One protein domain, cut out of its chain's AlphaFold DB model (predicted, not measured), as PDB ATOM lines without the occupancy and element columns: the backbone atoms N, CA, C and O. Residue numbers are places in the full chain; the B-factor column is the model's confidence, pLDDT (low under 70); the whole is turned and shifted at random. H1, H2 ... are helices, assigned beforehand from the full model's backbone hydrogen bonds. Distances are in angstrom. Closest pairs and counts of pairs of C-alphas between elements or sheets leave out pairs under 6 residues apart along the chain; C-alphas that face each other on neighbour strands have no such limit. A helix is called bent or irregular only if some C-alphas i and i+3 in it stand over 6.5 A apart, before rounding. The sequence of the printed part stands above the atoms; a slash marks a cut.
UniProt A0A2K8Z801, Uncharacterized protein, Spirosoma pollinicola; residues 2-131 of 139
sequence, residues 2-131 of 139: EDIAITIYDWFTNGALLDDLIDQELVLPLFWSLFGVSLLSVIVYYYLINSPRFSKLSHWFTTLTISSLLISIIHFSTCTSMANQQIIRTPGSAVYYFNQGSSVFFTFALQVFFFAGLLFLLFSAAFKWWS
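AT A GLANCE: This is residues 2 to 131 of the 139 residues of an uncharacterized protein of Spirosoma pollinicola (UniProt A0A2K8Z801). Three long helices, H3, H4 and H5, make an up-and-down bundle, each running against the one before, with the short hairpin of H1 and H2 at one end and a long loop, residues 83 to 101, at that same end. The 130 printed residues hold five named helices, H1 to H5, and no named strand: all helix. The rod spans 64 by 26 by 20 A, only just loose, close to compact, with radius of gyration of the C-alphas 17.2 A.

HOW THE PARTS SIT: Start at H5, residues 102 to 130; it touches H4, residues 57 to 82, closest at C-alphas 109 and 72, 4.7 A. H5 touches H3, residues 27 to 49, closest at C-alphas 120 and 38, 5.3 A, at a steep tilt of 44 degrees. H1, residues 2 to 10, touches residues 27 to 31 of H3 alone, closest at C-alphas 5 and 31, 6.2 A. H1 forms a hairpin with H2, residues 15 to 23, closest at C-alphas 10 and 18, 6.9 A. Every O i to N i+4 pair is within hydrogen-bond range in H1 to H4, and 23 of 25 in H5.

IN THESE COORDINATES: Find C-alpha 102 at (10.342, -17.890, -2.274); H5 runs 41.7 A to C-alpha 130, only just irregular, with C-alphas 126 and 129 6.7 A apart. H4 spans 38.1 A, H3 31.3 A. H1 begins at (7.385, -41.083, 8.584).

THE WHOLE: The C-alphas farthest apart, of Arg 53 and Gly 92, are 64.1 A apart. The printed part has no cut; H4 to H5 is a long link. Look for pLDDT under 70 at residues 51 to 55, 88 to 93, 129 and 131.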
ATOM      1  N   GLU A   2       7.072 -41.904   9.757       88.44
ATOM      2  CA  GLU A   2       7.385 -41.083   8.584       88.44
ATOM      3  C   GLU A   2       6.225 -40.996   7.585       88.44
ATOM      4  O   GLU A   2       5.812 -39.892   7.262       88.44
ATOM      5  N   ASP A   3       5.578 -42.116   7.240       90.81
ATOM      6  CA  ASP A   3       4.409 -42.114   6.338       90.81
ATOM      7  C   ASP A   3       3.255 -41.228   6.832       90.81
ATOM      8  O   ASP A   3       2.571 -40.574   6.048       90.81
ATOM      9  N   ILE A   4       3.043 -41.177   8.155       92.06
ATOM     10  CA  ILE A   4       2.010 -40.332   8.771       92.06
ATOM     11  C   ILE A   4       2.403 -38.862   8.639       92.06
ATOM     12  O   ILE A   4       1.560 -38.035   8.300       92.06
ATOM     13  N   ALA A   5       3.673 -38.539   8.893       92.19
ATOM     14  CA  ALA A   5       4.180 -37.187   8.715       92.19
ATOM     15  C   ALA A   5       4.037 -36.756   7.249       92.19
ATOM     16  O   ALA A   5       3.414 -35.732   6.995       92.19
ATOM     17  N   ILE A   6       4.490 -37.572   6.295       93.69
ATOM     18  CA  ILE A   6       4.342 -37.312   4.856       93.69
ATOM     19  C   ILE A   6       2.872 -37.075   4.493       93.69
ATOM     20  O   ILE A   6       2.561 -36.055   3.887       93.69
ATOM     21  N   THR A   7       1.959 -37.944   4.942       94.56
ATOM     22  CA  THR A   7       0.513 -37.797   4.683       94.56
ATOM     23  C   THR A   7      -0.039 -36.472   5.212       94.56
ATOM     24  O   THR A   7      -0.854 -35.828   4.560       94.56
ATOM     25  N   ILE A   8       0.397 -36.043   6.399       91.62
ATOM     26  CA  ILE A   8      -0.035 -34.769   6.982       91.62
ATOM     27  C   ILE A   8       0.495 -33.589   6.164       91.62
ATOM     28  O   ILE A   8      -0.258 -32.654   5.907       91.62
ATOM     29  N   TYR A   9       1.762 -33.627   5.747       92.69
ATOM     30  CA  TYR A   9       2.349 -32.572   4.922       92.69
ATOM     31  C   TYR A   9       1.726 -32.512   3.525       92.69
ATOM     32  O   TYR A   9       1.523 -31.410   3.020       92.69
ATOM     33  N   ASP A  10       1.351 -33.648   2.937       94.25
ATOM     34  CA  ASP A  10       0.659 -33.731   1.643       94.25
ATOM     35  C   ASP A  10      -0.672 -32.960   1.630       94.25
ATOM     36  O   ASP A  10      -1.025 -32.325   0.640       94.25
ATOM     37  N   TRP A  11      -1.383 -32.898   2.762       89.81
ATOM     38  CA  TRP A  11      -2.657 -32.170   2.851       89.81
ATOM     39  C   TRP A  11      -2.541 -30.662   2.648       89.81
ATOM     40  O   TRP A  11      -3.539 -30.013   2.327       89.81
ATOM     41  N   PHE A  12      -1.365 -30.083   2.890       87.62
ATOM     42  CA  PHE A  12      -1.196 -28.636   2.824       87.62
ATOM     43  C   PHE A  12       0.061 -28.176   2.094       87.62
ATOM     44  O   PHE A  12       0.182 -26.987   1.867       87.62
ATOM     45  N   THR A  13       0.973 -29.047   1.683       90.75
ATOM     46  CA  THR A  13       2.230 -28.647   1.032       90.75
ATOM     47  C   THR A  13       2.133 -28.824  -0.479       90.75
ATOM     48  O   THR A  13       1.391 -29.657  -0.987       90.75
ATOM     49  N   ASN A  14       2.888 -28.027  -1.234       92.25
ATOM     50  CA  ASN A  14       3.045 -28.268  -2.664       92.25
ATOM     51  C   ASN A  14       3.786 -29.599  -2.897       92.25
ATOM     52  O   ASN A  14       4.824 -29.813  -2.280       92.25
ATOM     53  N   GLY A  15       3.305 -30.441  -3.818       90.94
ATOM     54  CA  GLY A  15       3.905 -31.757  -4.079       90.94
ATOM     55  C   GLY A  15       5.399 -31.710  -4.423       90.94
ATOM     56  O   GLY A  15       6.169 -32.479  -3.866       90.94
ATOM     57  N   ALA A  16       5.846 -30.740  -5.230       91.19
ATOM     58  CA  ALA A  16       7.266 -30.621  -5.576       91.19
ATOM     59  C   ALA A  16       8.136 -30.222  -4.370       91.19
ATOM     60  O   ALA A  16       9.269 -30.678  -4.248       91.19
ATOM     61  N   LEU A  17       7.600 -29.394  -3.464       93.25
ATOM     62  CA  LEU A  17       8.267 -29.086  -2.199       93.25
ATOM     63  C   LEU A  17       8.262 -30.294  -1.258       93.25
ATOM     64  O   LEU A  17       9.238 -30.507  -0.551       93.25
ATOM     65  N   LEU A  18       7.182 -31.074  -1.228       94.62
ATOM     66  CA  LEU A  18       7.110 -32.278  -0.408       94.62
ATOM     67  C   LEU A  18       8.149 -33.313  -0.852       94.62
ATOM     68  O   LEU A  18       8.868 -33.823   0.000       94.62
ATOM     69  N   ASP A  19       8.281 -33.550  -2.158       92.19
ATOM     70  CA  ASP A  19       9.314 -34.427  -2.720       92.19
ATOM     71  C   ASP A  19      10.715 -33.975  -2.277       92.19
ATOM     72  O   ASP A  19      11.496 -34.772  -1.766       92.19
ATOM     73  N   ASP A  20      11.004 -32.672  -2.368       92.19
ATOM     74  CA  ASP A  20      12.270 -32.095  -1.903       92.19
ATOM     75  C   ASP A  20      12.510 -32.289  -0.399       92.19
ATOM     76  O   ASP A  20      13.636 -32.538   0.036       92.19
ATOM     77  N   LEU A  21      11.463 -32.146   0.419       93.19
ATOM     78  CA  LEU A  21      11.547 -32.359   1.862       93.19
ATOM     79  C   LEU A  21      11.777 -33.836   2.205       93.19
ATOM     80  O   LEU A  21      12.459 -34.116   3.191       93.19
ATOM     81  N   ILE A  22      11.215 -34.762   1.423       92.56
ATOM     82  CA  ILE A  22      11.431 -36.208   1.564       92.56
ATOM     83  C   ILE A  22      12.869 -36.552   1.171       92.56
ATOM     84  O   ILE A  22      13.581 -37.167   1.961       92.56
ATOM     85  N   ASP A  23      13.328 -36.080   0.009       90.31
ATOM     86  CA  ASP A  23      14.677 -36.333  -0.511       90.31
ATOM     87  C   ASP A  23      15.790 -35.803   0.410       90.31
ATOM     88  O   ASP A  23      16.928 -36.267   0.353       90.31
ATOM     89  N   GLN A  24      15.492 -34.791   1.227       90.31
ATOM     90  CA  GLN A  24      16.422 -34.206   2.197       90.31
ATOM     91  C   GLN A  24      16.183 -34.679   3.640       90.31
ATOM     92  O   GLN A  24      16.778 -34.123   4.561       90.31
ATOM     93  N   GLU A  25      15.315 -35.673   3.856       91.88
ATOM     94  CA  GLU A  25      14.974 -36.218   5.182       91.88
ATOM     95  C   GLU A  25      14.465 -35.147   6.180       91.88
ATOM     96  O   GLU A  25      14.607 -35.260   7.400       91.88
ATOM     97  N   LEU A  26      13.840 -34.076   5.673       93.12
ATOM     98  CA  LEU A  26      13.393 -32.923   6.467       93.12
ATOM     99  C   LEU A  26      11.975 -33.059   7.015       93.12
ATOM    100  O   LEU A  26      11.618 -32.350   7.961       93.12
ATOM    101  N   VAL A  27      11.170 -33.971   6.468       94.62
ATOM    102  CA  VAL A  27       9.768 -34.147   6.876       94.62
ATOM    103  C   VAL A  27       9.656 -34.471   8.367       94.62
ATOM    104  O   VAL A  27       8.892 -33.822   9.081       94.62
ATOM    105  N   LEU A  28      10.433 -35.436   8.869       94.25
ATOM    106  CA  LEU A  28      10.383 -35.841  10.278       94.25
ATOM    107  C   LEU A  28      10.861 -34.740  11.245       94.25
ATOM    108  O   LEU A  28      10.133 -34.455  12.201       94.25
ATOM    109  N   PRO A  29      12.024 -34.089  11.040       95.31
ATOM    110  CA  PRO A  29      12.446 -32.961  11.869       95.31
ATOM    111  C   PRO A  29      11.411 -31.833  11.925       95.31
ATOM    112  O   PRO A  29      11.080 -31.349  13.011       95.31
ATOM    113  N   LEU A  30      10.854 -31.447  10.773       95.81
ATOM    114  CA  LEU A  30       9.847 -30.391  10.702       95.81
ATOM    115  C   LEU A  30       8.545 -30.817  11.387       95.81
ATOM    116  O   LEU A  30       7.994 -30.055  12.182       95.81
ATOM    117  N   PHE A  31       8.096 -32.057  11.182       95.50
ATOM    118  CA  PHE A  31       6.950 -32.641  11.881       95.50
ATOM    119  C   PHE A  31       7.099 -32.567  13.407       95.50
ATOM    120  O   PHE A  31       6.210 -32.064  14.097       95.50
ATOM    121  N   TRP A  32       8.235 -33.015  13.947       94.75
ATOM    122  CA  TRP A  32       8.483 -32.965  15.387       94.75
ATOM    123  C   TRP A  32       8.613 -31.540  15.908       94.75
ATOM    124  O   TRP A  32       8.149 -31.263  17.014       94.75
ATOM    125  N   SER A  33       9.182 -30.625  15.120       96.00
ATOM    126  CA  SER A  33       9.219 -29.209  15.482       96.00
ATOM    127  C   SER A  33       7.804 -28.632  15.594       96.00
ATOM    128  O   SER A  33       7.498 -27.950  16.571       96.00
ATOM    129  N   LEU A  34       6.911 -28.975  14.659       95.62
ATOM    130  CA  LEU A  34       5.526 -28.517  14.631       95.62
ATOM    131  C   LEU A  34       4.744 -29.017  15.843       95.62
ATOM    132  O   LEU A  34       4.215 -28.222  16.619       95.62
ATOM    133  N   PHE A  35       4.732 -30.332  16.050       94.69
ATOM    134  CA  PHE A  35       4.041 -30.933  17.188       94.69
ATOM    135  C   PHE A  35       4.650 -30.496  18.522       94.69
ATOM    136  O   PHE A  35       3.922 -30.120  19.442       94.69
ATOM    137  N   GLY A  36       5.979 -30.512  18.625       94.00
ATOM    138  CA  GLY A  36       6.710 -30.190  19.844       94.00
ATOM    139  C   GLY A  36       6.534 -28.738  20.276       94.00
ATOM    140  O   GLY A  36       6.213 -28.492  21.437       94.00
ATOM    141  N   VAL A  37       6.677 -27.773  19.361       93.94
ATOM    142  CA  VAL A  37       6.510 -26.345  19.680       93.94
ATOM    143  C   VAL A  37       5.062 -26.031  20.038       93.94
ATOM    144  O   VAL A  37       4.832 -25.351  21.042       93.94
ATOM    145  N   SER A  38       4.081 -26.547  19.289       94.06
ATOM    146  CA  SER A  38       2.664 -26.339  19.607       94.06
ATOM    147  C   SER A  38       2.303 -26.919  20.978       94.06
ATOM    148  O   SER A  38       1.667 -26.234  21.780       94.06
ATOM    149  N   LEU A  39       2.755 -28.137  21.294       94.00
ATOM    150  CA  LEU A  39       2.516 -28.776  22.591       94.00
ATOM    151  C   LEU A  39       3.206 -28.024  23.737       94.00
ATOM    152  O   LEU A  39       2.571 -27.697  24.741       94.00
ATOM    153  N   LEU A  40       4.493 -27.708  23.578       93.44
ATOM    154  CA  LEU A  40       5.275 -26.984  24.579       93.44
ATOM    155  C   LEU A  40       4.662 -25.613  24.876       93.44
ATOM    156  O   LEU A  40       4.576 -25.216  26.033       93.44
ATOM    157  N   SER A  41       4.186 -24.911  23.847       91.62
ATOM    158  CA  SER A  41       3.555 -23.598  24.003       91.62
ATOM    159  C   SER A  41       2.279 -23.669  24.847       91.62
ATOM    160  O   SER A  41       2.044 -22.790  25.677       91.62
ATOM    161  N   VAL A  42       1.476 -24.728  24.686       90.19
ATOM    162  CA  VAL A  42       0.286 -24.965  25.520       90.19
ATOM    163  C   VAL A  42       0.674 -25.254  26.968       90.19
ATOM    164  O   VAL A  42       0.090 -24.675  27.884       90.19
ATOM    165  N   ILE A  43       1.690 -26.091  27.192       88.38
ATOM    166  CA  ILE A  43       2.195 -26.390  28.542       88.38
ATOM    167  C   ILE A  43       2.687 -25.101  29.216       88.38
ATOM    168  O   ILE A  43       2.266 -24.774  30.325       88.38
ATOM    169  N   VAL A  44       3.521 -24.317  28.531       88.31
ATOM    170  CA  VAL A  44       4.014 -23.028  29.038       88.31
ATOM    171  C   VAL A  44       2.849 -22.096  29.371       88.31
ATOM    172  O   VAL A  44       2.842 -21.483  30.441       88.31
ATOM    173  N   TYR A  45       1.827 -22.025  28.514       86.06
ATOM    174  CA  TYR A  45       0.649 -21.214  28.792       86.06
ATOM    175  C   TYR A  45      -0.061 -21.646  30.081       86.06
ATOM    176  O   TYR A  45      -0.222 -20.833  30.989       86.06
ATOM    177  N   TYR A  46      -0.471 -22.912  30.192       81.19
ATOM    178  CA  TYR A  46      -1.313 -23.360  31.304       81.19
ATOM    179  C   TYR A  46      -0.577 -23.485  32.642       81.19
ATOM    180  O   TYR A  46      -1.230 -23.365  33.680       81.19
ATOM    181  N   TYR A  47       0.741 -23.711  32.637       80.69
ATOM    182  CA  TYR A  47       1.518 -23.925  33.864       80.69
ATOM    183  C   TYR A  47       2.345 -22.713  34.308       80.69
ATOM    184  O   TYR A  47       2.561 -22.556  35.508       80.69
ATOM    185  N   LEU A  48       2.793 -21.848  33.390       81.19
ATOM    186  CA  LEU A  48       3.620 -20.682  33.738       81.19
ATOM    187  C   LEU A  48       2.867 -19.356  33.605       81.19
ATOM    188  O   LEU A  48       3.024 -18.473  34.446       81.19
ATOM    189  N   ILE A  49       2.050 -19.200  32.561       75.56
ATOM    190  CA  ILE A  49       1.396 -17.918  32.248       75.56
ATOM    191  C   ILE A  49       0.017 -17.813  32.914       75.56
ATOM    192  O   ILE A  49      -0.357 -16.746  33.413       75.56
ATOM    193  N   ASN A  50      -0.744 -18.910  32.948       70.25
ATOM    194  CA  ASN A  50      -2.109 -18.949  33.462       70.25
ATOM    195  C   ASN A  50      -2.148 -18.873  35.000       70.25
ATOM    196  O   ASN A  50      -2.335 -19.862  35.711       70.25
ATOM    197  N   SER A  51      -1.979 -17.658  35.517       66.19
ATOM    198  CA  SER A  51      -2.147 -17.325  36.930       66.19
ATOM    199  C   SER A  51      -3.469 -16.578  37.173       66.19
ATOM    200  O   SER A  51      -3.998 -15.944  36.254       66.19
ATOM    201  N   PRO A  52      -3.997 -16.556  38.413       59.53
ATOM    202  CA  PRO A  52      -5.281 -15.919  38.733       59.53
ATOM    203  C   PRO A  52      -5.386 -14.432  38.353       59.53
ATOM    204  O   PRO A  52      -6.487 -13.914  38.187       59.53
ATOM    205  N   ARG A  53      -4.251 -13.728  38.216       60.56
ATOM    206  CA  ARG A  53      -4.191 -12.317  37.788       60.56
ATOM    207  C   ARG A  53      -4.073 -12.142  36.266       60.56
ATOM    208  O   ARG A  53      -4.370 -11.059  35.766       60.56
ATOM    209  N   PHE A  54      -3.672 -13.189  35.542       61.16
ATOM    210  CA  PHE A  54      -3.351 -13.172  34.110       61.16
ATOM    211  C   PHE A  54      -4.209 -14.136  33.265       61.16
ATOM    212  O   PHE A  54      -3.960 -14.269  32.068       61.16
ATOM    213  N   SER A  55      -5.260 -14.757  33.822       62.69
ATOM    214  CA  SER A  55      -6.209 -15.586  33.056       62.69
ATOM    215  C   SER A  55      -7.139 -14.718  32.187       62.69
ATOM    216  O   SER A  55      -8.336 -14.564  32.453       62.69
ATOM    217  N   LYS A  56      -6.577 -14.070  31.165       72.31
ATOM    218  CA  LYS A  56      -7.327 -13.320  30.154       72.31
ATOM    219  C   LYS A  56      -7.251 -14.044  28.824       72.31
ATOM    220  O   LYS A  56      -6.188 -14.507  28.415       72.31
ATOM    221  N   LEU A  57      -8.386 -14.065  28.132       78.00
ATOM    222  CA  LEU A  57      -8.530 -14.671  26.813       78.00
ATOM    223  C   LEU A  57      -7.531 -14.061  25.816       78.00
ATOM    224  O   LEU A  57      -6.990 -14.759  24.966       78.00
ATOM    225  N   SER A  58      -7.218 -12.774  25.993       81.31
ATOM    226  CA  SER A  58      -6.193 -12.071  25.224       81.31
ATOM    227  C   SER A  58      -4.820 -12.733  25.325       81.31
ATOM    228  O   SER A  58      -4.184 -12.922  24.300       81.31
ATOM    229  N   HIS A  59      -4.374 -13.137  26.521       84.12
ATOM    230  CA  HIS A  59      -3.068 -13.782  26.691       84.12
ATOM    231  C   HIS A  59      -3.019 -15.144  26.006       84.12
ATOM    232  O   HIS A  59      -1.994 -15.484  25.429       84.12
ATOM    233  N   TRP A  60      -4.130 -15.886  26.010       87.88
ATOM    234  CA  TRP A  60      -4.218 -17.148  25.282       87.88
ATOM    235  C   TRP A  60      -4.070 -16.941  23.771       87.88
ATOM    236  O   TRP A  60      -3.231 -17.584  23.146       87.88
ATOM    237  N   PHE A  61      -4.816 -15.990  23.191       89.75
ATOM    238  CA  PHE A  61      -4.687 -15.658  21.768       89.75
ATOM    239  C   PHE A  61      -3.290 -15.136  21.428       89.75
ATOM    240  O   PHE A  61      -2.746 -15.481  20.386       89.75
ATOM    241  N   THR A  62      -2.678 -14.342  22.310       90.88
ATOM    242  CA  THR A  62      -1.294 -13.894  22.133       90.88
ATOM    243  C   THR A  62      -0.332 -15.080  22.095       90.88
ATOM    244  O   THR A  62       0.501 -15.137  21.195       90.88
ATOM    245  N   THR A  63      -0.451 -16.051  23.008       91.31
ATOM    246  CA  THR A  63       0.406 -17.246  22.989       91.31
ATOM    247  C   THR A  63       0.167 -18.102  21.749       91.31
ATOM    248  O   THR A  63       1.144 -18.530  21.139       91.31
ATOM    249  N   LEU A  64      -1.088 -18.298  21.327       93.75
ATOM    250  CA  LEU A  64      -1.415 -19.003  20.084       93.75
ATOM    251  C   LEU A  64      -0.724 -18.347  18.887       93.75
ATOM    252  O   LEU A  64      -0.034 -19.025  18.125       93.75
ATOM    253  N   THR A  65      -0.882 -17.030  18.733       94.94
ATOM    254  CA  THR A  65      -0.313 -16.286  17.605       94.94
ATOM    255  C   THR A  65       1.210 -16.333  17.626       94.94
ATOM    256  O   THR A  65       1.814 -16.608  16.596       94.94
ATOM    257  N   ILE A  66       1.846 -16.130  18.786       95.12
ATOM    258  CA  ILE A  66       3.310 -16.196  18.914       95.12
ATOM    259  C   ILE A  66       3.825 -17.602  18.592       95.12
ATOM    260  O   ILE A  66       4.790 -17.734  17.848       95.12
ATOM    261  N   SER A  67       3.174 -18.644  19.114       95.38
ATOM    262  CA  SER A  67       3.546 -20.040  18.863       95.38
ATOM    263  C   SER A  67       3.455 -20.384  17.374       95.38
ATOM    264  O   SER A  67       4.405 -20.907  16.791       95.38
ATOM    265  N   SER A  68       2.347 -19.996  16.740       96.62
ATOM    266  CA  SER A  68       2.094 -20.232  15.317       96.62
ATOM    267  C   SER A  68       3.068 -19.448  14.428       96.62
ATOM    268  O   SER A  68       3.563 -19.976  13.433       96.62
ATOM    269  N   LEU A  69       3.399 -18.202  14.794       97.62
ATOM    270  CA  LEU A  69       4.414 -17.405  14.095       97.62
ATOM    271  C   LEU A  69       5.804 -18.027  14.228       97.62
ATOM    272  O   LEU A  69       6.513 -18.142  13.235       97.62
ATOM    273  N   LEU A  70       6.191 -18.444  15.435       96.56
ATOM    274  CA  LEU A  70       7.502 -19.032  15.693       96.56
ATOM    275  C   LEU A  70       7.732 -20.264  14.815       96.56
ATOM    276  O   LEU A  70       8.766 -20.373  14.162       96.56
ATOM    277  N   ILE A  71       6.759 -21.173  14.765       96.75
ATOM    278  CA  ILE A  71       6.906 -22.402  13.989       96.75
ATOM    279  C   ILE A  71       6.857 -22.165  12.479       96.75
ATOM    280  O   ILE A  71       7.607 -22.800  11.738       96.75
ATOM    281  N   SER A  72       6.050 -21.203  12.030       97.00
ATOM    282  CA  SER A  72       6.038 -20.734  10.643       97.00
ATOM    283  C   SER A  72       7.406 -20.189  10.220       97.00
ATOM    284  O   SER A  72       7.929 -20.579   9.176       97.00
ATOM    285  N   ILE A  73       8.039 -19.368  11.070       97.44
ATOM    286  CA  ILE A  73       9.393 -18.846  10.840       97.44
ATOM    287  C   ILE A  73      10.410 -19.984  10.776       97.44
ATOM    288  O   ILE A  73      11.251 -19.969   9.882       97.44
ATOM    289  N   ILE A  74      10.329 -20.976  11.671       96.94
ATOM    290  CA  ILE A  74      11.214 -22.151  11.636       96.94
ATOM    291  C   ILE A  74      11.110 -22.839  10.270       96.94
ATOM    292  O   ILE A  74      12.125 -22.966   9.592       96.94
ATOM    293  N   HIS A  75       9.901 -23.173   9.811       96.44
ATOM    294  CA  HIS A  75       9.696 -23.866   8.533       96.44
ATOM    295  C   HIS A  75      10.175 -23.039   7.338       96.44
ATOM    296  O   HIS A  75      10.897 -23.551   6.481       96.44
ATOM    297  N   PHE A  76       9.843 -21.744   7.308       96.44
ATOM    298  CA  PHE A  76      10.334 -20.836   6.276       96.44
ATOM    299  C   PHE A  76      11.864 -20.784   6.265       96.44
ATOM    300  O   PHE A  76      12.489 -20.957   5.220       96.44
ATOM    301  N   SER A  77      12.473 -20.591   7.438       96.00
ATOM    302  CA  SER A  77      13.923 -20.476   7.584       96.00
ATOM    303  C   SER A  77      14.636 -21.750   7.137       96.00
ATOM    304  O   SER A  77      15.596 -21.655   6.377       96.00
ATOM    305  N   THR A  78      14.119 -22.932   7.491       95.62
ATOM    306  CA  THR A  78      14.667 -24.219   7.056       95.62
ATOM    307  C   THR A  78      14.638 -24.333   5.535       95.62
ATOM    308  O   THR A  78      15.694 -24.521   4.934       95.62
ATOM    309  N   CYS A  79      13.490 -24.105   4.888       94.31
ATOM    310  CA  CYS A  79      13.401 -24.151   3.425       94.31
ATOM    311  C   CYS A  79      14.329 -23.129   2.751       94.31
ATOM    312  O   CYS A  79      15.020 -23.459   1.791       94.31
ATOM    313  N   THR A  80      14.405 -21.899   3.273       93.62
ATOM    314  CA  THR A  80      15.306 -20.876   2.718       93.62
ATOM    315  C   THR A  80      16.787 -21.180   2.945       93.62
ATOM    316  O   THR A  80      17.596 -20.849   2.089       93.62
ATOM    317  N   SER A  81      17.160 -21.840   4.045       92.75
ATOM    318  CA  SER A  81      18.545 -22.269   4.293       92.75
ATOM    319  C   SER A  81      18.982 -23.423   3.390       92.75
ATOM    320  O   SER A  81      20.166 -23.548   3.072       92.75
ATOM    321  N   MET A  82      18.020 -24.231   2.940       91.25
ATOM    322  CA  MET A  82      18.243 -25.261   1.930       91.25
ATOM    323  C   MET A  82      18.241 -24.693   0.513       91.25
ATOM    324  O   MET A  82      18.686 -25.370  -0.410       91.25
ATOM    325  N   ALA A  83      17.795 -23.447   0.320       86.31
ATOM    326  CA  ALA A  83      17.736 -22.841  -0.999       86.31
ATOM    327  C   ALA A  83      19.114 -22.877  -1.678       86.31
ATOM    328  O   ALA A  83      20.098 -22.362  -1.143       86.31
ATOM    329  N   ASN A  84      19.166 -23.440  -2.887       82.31
ATOM    330  CA  ASN A  84      20.384 -23.643  -3.690       82.31
ATOM    331  C   ASN A  84      21.316 -24.776  -3.226       82.31
ATOM    332  O   ASN A  84      22.412 -24.914  -3.775       82.31
ATOM    333  N   GLN A  85      20.901 -25.616  -2.277       85.56
ATOM    334  CA  GLN A  85      21.583 -26.886  -2.029       85.56
ATOM    335  C   GLN A  85      21.227 -27.895  -3.123       85.56
ATOM    336  O   GLN A  85      20.100 -27.916  -3.623       85.56
ATOM    337  N   GLN A  86      22.209 -28.697  -3.535       82.75
ATOM    338  CA  GLN A  86      22.005 -29.729  -4.549       82.75
ATOM    339  C   GLN A  86      21.287 -30.929  -3.934       82.75
ATOM    340  O   GLN A  86      21.736 -31.464  -2.924       82.75
ATOM    341  N   ILE A  87      20.213 -31.376  -4.580       79.81
ATOM    342  CA  ILE A  87      19.500 -32.603  -4.226       79.81
ATOM    343  C   ILE A  87      19.924 -33.684  -5.217       79.81
ATOM    344  O   ILE A  87      19.779 -33.529  -6.433       79.81
ATOM    345  N   ILE A  88      20.449 -34.795  -4.706       68.94
ATOM    346  CA  ILE A  88      20.836 -35.942  -5.528       68.94
ATOM    347  C   ILE A  88      19.668 -36.927  -5.541       68.94
ATOM    348  O   ILE A  88      19.577 -37.799  -4.684       68.94
ATOM    349  N   ARG A  89      18.774 -36.793  -6.527       67.88
ATOM    350  CA  ARG A  89      17.625 -37.702  -6.689       67.88
ATOM    351  C   ARG A  89      18.003 -39.051  -7.311       67.88
ATOM    352  O   ARG A  89      17.345 -40.057  -7.068       67.88
ATOM    353  N   THR A  90      19.048 -39.111  -8.147       64.94
ATOM    354  CA  THR A  90      19.517 -40.361  -8.780       64.94
ATOM    355  C   THR A  90      20.999 -40.263  -9.186       64.94
ATOM    356  O   THR A  90      21.425 -39.212  -9.671       64.94
ATOM    357  N   PRO A  91      21.812 -41.332  -9.058       57.53
ATOM    358  CA  PRO A  91      23.176 -41.338  -9.584       57.53
ATOM    359  C   PRO A  91      23.175 -41.131 -11.109       57.53
ATOM    360  O   PRO A  91      22.668 -41.971 -11.849       57.53
ATOM    361  N   GLY A  92      23.733 -40.012 -11.581       64.62
ATOM    362  CA  GLY A  92      23.836 -39.684 -13.011       64.62
ATOM    363  C   GLY A  92      22.733 -38.778 -13.577       64.62
ATOM    364  O   GLY A  92      22.738 -38.517 -14.779       64.62
ATOM    365  N   SER A  93      21.807 -38.272 -12.752       62.94
ATOM    366  CA  SER A  93      20.834 -37.258 -13.184       62.94
ATOM    367  C   SER A  93      21.450 -35.854 -13.265       62.94
ATOM    368  O   SER A  93      22.470 -35.567 -12.636       62.94
ATOM    369  N   ALA A  94      20.807 -34.957 -14.022       70.44
ATOM    370  CA  ALA A  94      21.149 -33.535 -14.037       70.44
ATOM    371  C   ALA A  94      21.108 -32.937 -12.618       70.44
ATOM    372  O   ALA A  94      20.345 -33.395 -11.766       70.44
ATOM    373  N   VAL A  95      21.928 -31.909 -12.378       74.06
ATOM    374  CA  VAL A  95      21.986 -31.213 -11.086       74.06
ATOM    375  C   VAL A  95      20.625 -30.580 -10.793       74.06
ATOM    376  O   VAL A  95      20.179 -29.700 -11.529       74.06
ATOM    377  N   TYR A  96      19.982 -31.029  -9.716       81.69
ATOM    378  CA  TYR A  96      18.737 -30.469  -9.201       81.69
ATOM    379  C   TYR A  96      19.020 -29.705  -7.907       81.69
ATOM    380  O   TYR A  96      19.877 -30.109  -7.123       81.69
ATOM    381  N   TYR A  97      18.313 -28.600  -7.686       84.88
ATOM    382  CA  TYR A  97      18.490 -27.751  -6.511       84.88
ATOM    383  C   TYR A  97      17.194 -27.678  -5.715       84.88
ATOM    384  O   TYR A  97      16.125 -27.562  -6.311       84.88
ATOM    385  N   PHE A  98      17.306 -27.648  -4.387       86.31
ATOM    386  CA  PHE A  98      16.199 -27.343  -3.483       86.31
ATOM    387  C   PHE A  98      15.795 -25.878  -3.697       86.31
ATOM    388  O   PHE A  98      16.315 -24.967  -3.055       86.31
ATOM    389  N   ASN A  99      14.958 -25.597  -4.693       86.00
ATOM    390  CA  ASN A  99      14.524 -24.241  -5.007       86.00
ATOM    391  C   ASN A  99      13.165 -24.247  -5.708       86.00
ATOM    392  O   ASN A  99      13.068 -24.160  -6.930       86.00
ATOM    393  N   GLN A 100      12.109 -24.283  -4.898       88.06
ATOM    394  CA  GLN A 100      10.725 -24.152  -5.361       88.06
ATOM    395  C   GLN A 100      10.278 -22.684  -5.503       88.06
ATOM    396  O   GLN A 100       9.137 -22.405  -5.862       88.06
ATOM    397  N   GLY A 101      11.170 -21.726  -5.229       89.31
ATOM    398  CA  GLY A 101      10.868 -20.298  -5.209       89.31
ATOM    399  C   GLY A 101      10.369 -19.795  -3.850       89.31
ATOM    400  O   GLY A 101       9.710 -20.494  -3.078       89.31
ATOM    401  N   SER A 102      10.669 -18.526  -3.558       90.00
ATOM    402  CA  SER A 102      10.342 -17.890  -2.274       90.00
ATOM    403  C   SER A 102       8.839 -17.811  -1.998       90.00
ATOM    404  O   SER A 102       8.431 -17.887  -0.840       90.00
ATOM    405  N   SER A 103       8.013 -17.698  -3.042       93.25
ATOM    406  CA  SER A 103       6.553 -17.715  -2.920       93.25
ATOM    407  C   SER A 103       6.045 -19.052  -2.384       93.25
ATOM    408  O   SER A 103       5.222 -19.054  -1.476       93.25
ATOM    409  N   VAL A 104       6.576 -20.177  -2.877       94.56
ATOM    410  CA  VAL A 104       6.180 -21.520  -2.431       94.56
ATOM    411  C   VAL A 104       6.586 -21.745  -0.977       94.56
ATOM    412  O   VAL A 104       5.765 -22.191  -0.178       94.56
ATOM    413  N   PHE A 105       7.808 -21.356  -0.597       94.75
ATOM    414  CA  PHE A 105       8.257 -21.435   0.798       94.75
ATOM    415  C   PHE A 105       7.402 -20.571   1.731       94.75
ATOM    416  O   PHE A 105       7.074 -20.992   2.839       94.75
ATOM    417  N   PHE A 106       7.012 -19.372   1.287       95.19
ATOM    418  CA  PHE A 106       6.147 -18.489   2.066       95.19
ATOM    419  C   PHE A 106       4.734 -19.065   2.228       95.19
ATOM    420  O   PHE A 106       4.205 -19.077   3.338       95.19
ATOM    421  N   THR A 107       4.130 -19.578   1.152       96.06
ATOM    422  CA  THR A 107       2.815 -20.232   1.208       96.06
ATOM    423  C   THR A 107       2.836 -21.431   2.153       96.06
ATOM    424  O   THR A 107       1.957 -21.533   3.007       96.06
ATOM    425  N   PHE A 108       3.873 -22.264   2.073       95.62
ATOM    426  CA  PHE A 108       4.081 -23.386   2.984       95.62
ATOM    427  C   PHE A 108       4.165 -22.935   4.447       95.62
ATOM    428  O   PHE A 108       3.426 -23.426   5.299       95.62
ATOM    429  N   ALA A 109       4.998 -21.936   4.745       96.62
ATOM    430  CA  ALA A 109       5.123 -21.388   6.092       96.62
ATOM    431  C   ALA A 109       3.798 -20.812   6.620       96.62
ATOM    432  O   ALA A 109       3.478 -20.953   7.804       96.62
ATOM    433  N   LEU A 110       3.003 -20.181   5.755       96.50
ATOM    434  CA  LEU A 110       1.687 -19.646   6.097       96.50
ATOM    435  C   LEU A 110       0.661 -20.761   6.359       96.50
ATOM    436  O   LEU A 110      -0.151 -20.648   7.274       96.50
ATOM    437  N   GLN A 111       0.711 -21.868   5.623       96.31
ATOM    438  CA  GLN A 111      -0.126 -23.039   5.903       96.31
ATOM    439  C   GLN A 111       0.258 -23.691   7.236       96.31
ATOM    440  O   GLN A 111      -0.621 -23.986   8.050       96.31
ATOM    441  N   VAL A 112       1.560 -23.807   7.514       96.81
ATOM    442  CA  VAL A 112       2.085 -24.266   8.809       96.81
ATOM    443  C   VAL A 112       1.606 -23.370   9.952       96.81
ATOM    444  O   VAL A 112       1.223 -23.889  10.998       96.81
ATOM    445  N   PHE A 113       1.557 -22.046   9.765       97.44
ATOM    446  CA  PHE A 113       1.013 -21.116  10.763       97.44
ATOM    447  C   PHE A 113      -0.423 -21.491  11.164       97.44
ATOM    448  O   PHE A 113      -0.729 -21.623  12.351       97.44
ATOM    449  N   PHE A 114      -1.309 -21.707  10.187       96.25
ATOM    450  CA  PHE A 114      -2.697 -22.074  10.476       96.25
ATOM    451  C   PHE A 114      -2.814 -23.465  11.098       96.25
ATOM    452  O   PHE A 114      -3.582 -23.652  12.047       96.25
ATOM    453  N   PHE A 115      -2.030 -24.428  10.614       95.62
ATOM    454  CA  PHE A 115      -2.037 -25.787  11.148       95.62
ATOM    455  C   PHE A 115      -1.529 -25.834  12.596       95.62
ATOM    456  O   PHE A 115      -2.127 -26.490  13.448       95.62
ATOM    457  N   ALA A 116      -0.487 -25.065  12.914       96.12
ATOM    458  CA  ALA A 116       0.015 -24.901  14.273       96.12
ATOM    459  C   ALA A 116      -1.023 -24.276  15.211       96.12
ATOM    460  O   ALA A 116      -1.163 -24.721  16.351       96.12
ATOM    461  N   GLY A 117      -1.784 -23.287  14.732       95.25
ATOM    462  CA  GLY A 117      -2.895 -22.703  15.482       95.25
ATOM    463  C   GLY A 117      -3.986 -23.729  15.798       95.25
ATOM    464  O   GLY A 117      -4.488 -23.778  16.923       95.25
ATOM    465  N   LEU A 118      -4.307 -24.603  14.839       94.81
ATOM    466  CA  LEU A 118      -5.253 -25.702  15.034       94.81
ATOM    467  C   LEU A 118      -4.725 -26.745  16.030       94.81
ATOM    468  O   LEU A 118      -5.455 -27.145  16.935       94.81
ATOM    469  N   LEU A 119      -3.450 -27.133  15.944       94.50
ATOM    470  CA  LEU A 119      -2.826 -28.020  16.932       94.50
ATOM    471  C   LEU A 119      -2.826 -27.401  18.335       94.50
ATOM    472  O   LEU A 119      -3.171 -28.074  19.304       94.50
ATOM    473  N   PHE A 120      -2.499 -26.114  18.455       94.06
ATOM    474  CA  PHE A 120      -2.524 -25.396  19.729       94.06
ATOM    475  C   PHE A 120      -3.931 -25.383  20.348       94.06
ATOM    476  O   PHE A 120      -4.076 -25.576  21.557       94.06
ATOM    477  N   LEU A 121      -4.972 -25.196  19.530       92.06
ATOM    478  CA  LEU A 121      -6.375 -25.307  19.944       92.06
ATOM    479  C   LEU A 121      -6.705 -26.708  20.477       92.06
ATOM    480  O   LEU A 121      -7.253 -26.829  21.574       92.06
ATOM    481  N   LEU A 122      -6.340 -27.755  19.731       92.50
ATOM    482  CA  LEU A 122      -6.586 -29.149  20.114       92.50
ATOM    483  C   LEU A 122      -5.861 -29.517  21.415       92.50
ATOM    484  O   LEU A 122      -6.470 -30.068  22.333       92.50
ATOM    485  N   PHE A 123      -4.583 -29.157  21.534       91.88
ATOM    486  CA  PHE A 123      -3.813 -29.375  22.755       91.88
ATOM    487  C   PHE A 123      -4.365 -28.563  23.926       91.88
ATOM    488  O   PHE A 123      -4.483 -29.099  25.025       91.88
ATOM    489  N   SER A 124      -4.773 -27.311  23.714       88.38
ATOM    490  CA  SER A 124      -5.402 -26.512  24.773       88.38
ATOM    491  C   SER A 124      -6.671 -27.184  25.303       88.38
ATOM    492  O   SER A 124      -6.844 -27.301  26.515       88.38
ATOM    493  N   ALA A 125      -7.524 -27.697  24.411       85.38
ATOM    494  CA  ALA A 125      -8.736 -28.417  24.796       85.38
ATOM    495  C   ALA A 125      -8.436 -29.711  25.578       85.38
ATOM    496  O   ALA A 125      -9.146 -30.025  26.536       85.38
ATOM    497  N   ALA A 126      -7.374 -30.435  25.209       85.88
ATOM    498  CA  ALA A 126      -6.945 -31.646  25.906       85.88
ATOM    499  C   ALA A 126      -6.381 -31.348  27.309       85.88
ATOM    500  O   ALA A 126      -6.780 -31.981  28.287       85.88
ATOM    501  N   PHE A 127      -5.491 -30.358  27.431       78.81
ATOM    502  CA  PHE A 127      -4.781 -30.045  28.680       78.81
ATOM    503  C   PHE A 127      -5.593 -29.220  29.680       78.81
ATOM    504  O   PHE A 127      -5.250 -29.186  30.866       78.81
ATOM    505  N   LYS A 128      -6.699 -28.600  29.252       70.81
ATOM    506  CA  LYS A 128      -7.627 -27.877  30.130       70.81
ATOM    507  C   LYS A 128      -7.992 -28.675  31.387       70.81
ATOM    508  O   LYS A 128      -7.964 -28.137  32.490       70.81
ATOM    509  N   TRP A 129      -8.327 -29.955  31.226       67.62
ATOM    510  CA  TRP A 129      -8.829 -30.811  32.310       67.62
ATOM    511  C   TRP A 129      -7.769 -31.162  33.361       67.62
ATOM    512  O   TRP A 129      -8.114 -31.638  34.439       67.62
ATOM    513  N   TRP A 130      -6.492 -30.911  33.068       70.19
ATOM    514  CA  TRP A 130      -5.374 -31.144  33.985       70.19
ATOM    515  C   TRP A 130      -4.876 -29.871  34.676       70.19
ATOM    516  O   TRP A 130      -4.096 -29.961  35.624       70.19
ATOM    517  N   SER A 131      -5.327 -28.686  34.255       62.44
ATOM    518  CA  SER A 131      -4.954 -27.423  34.895       62.44
ATOM    519  C   SER A 131      -5.985 -27.020  35.955       62.44
ATOM    520  O   SER A 131      -7.145 -26.734  35.662       62.44
TER     521      SER A 131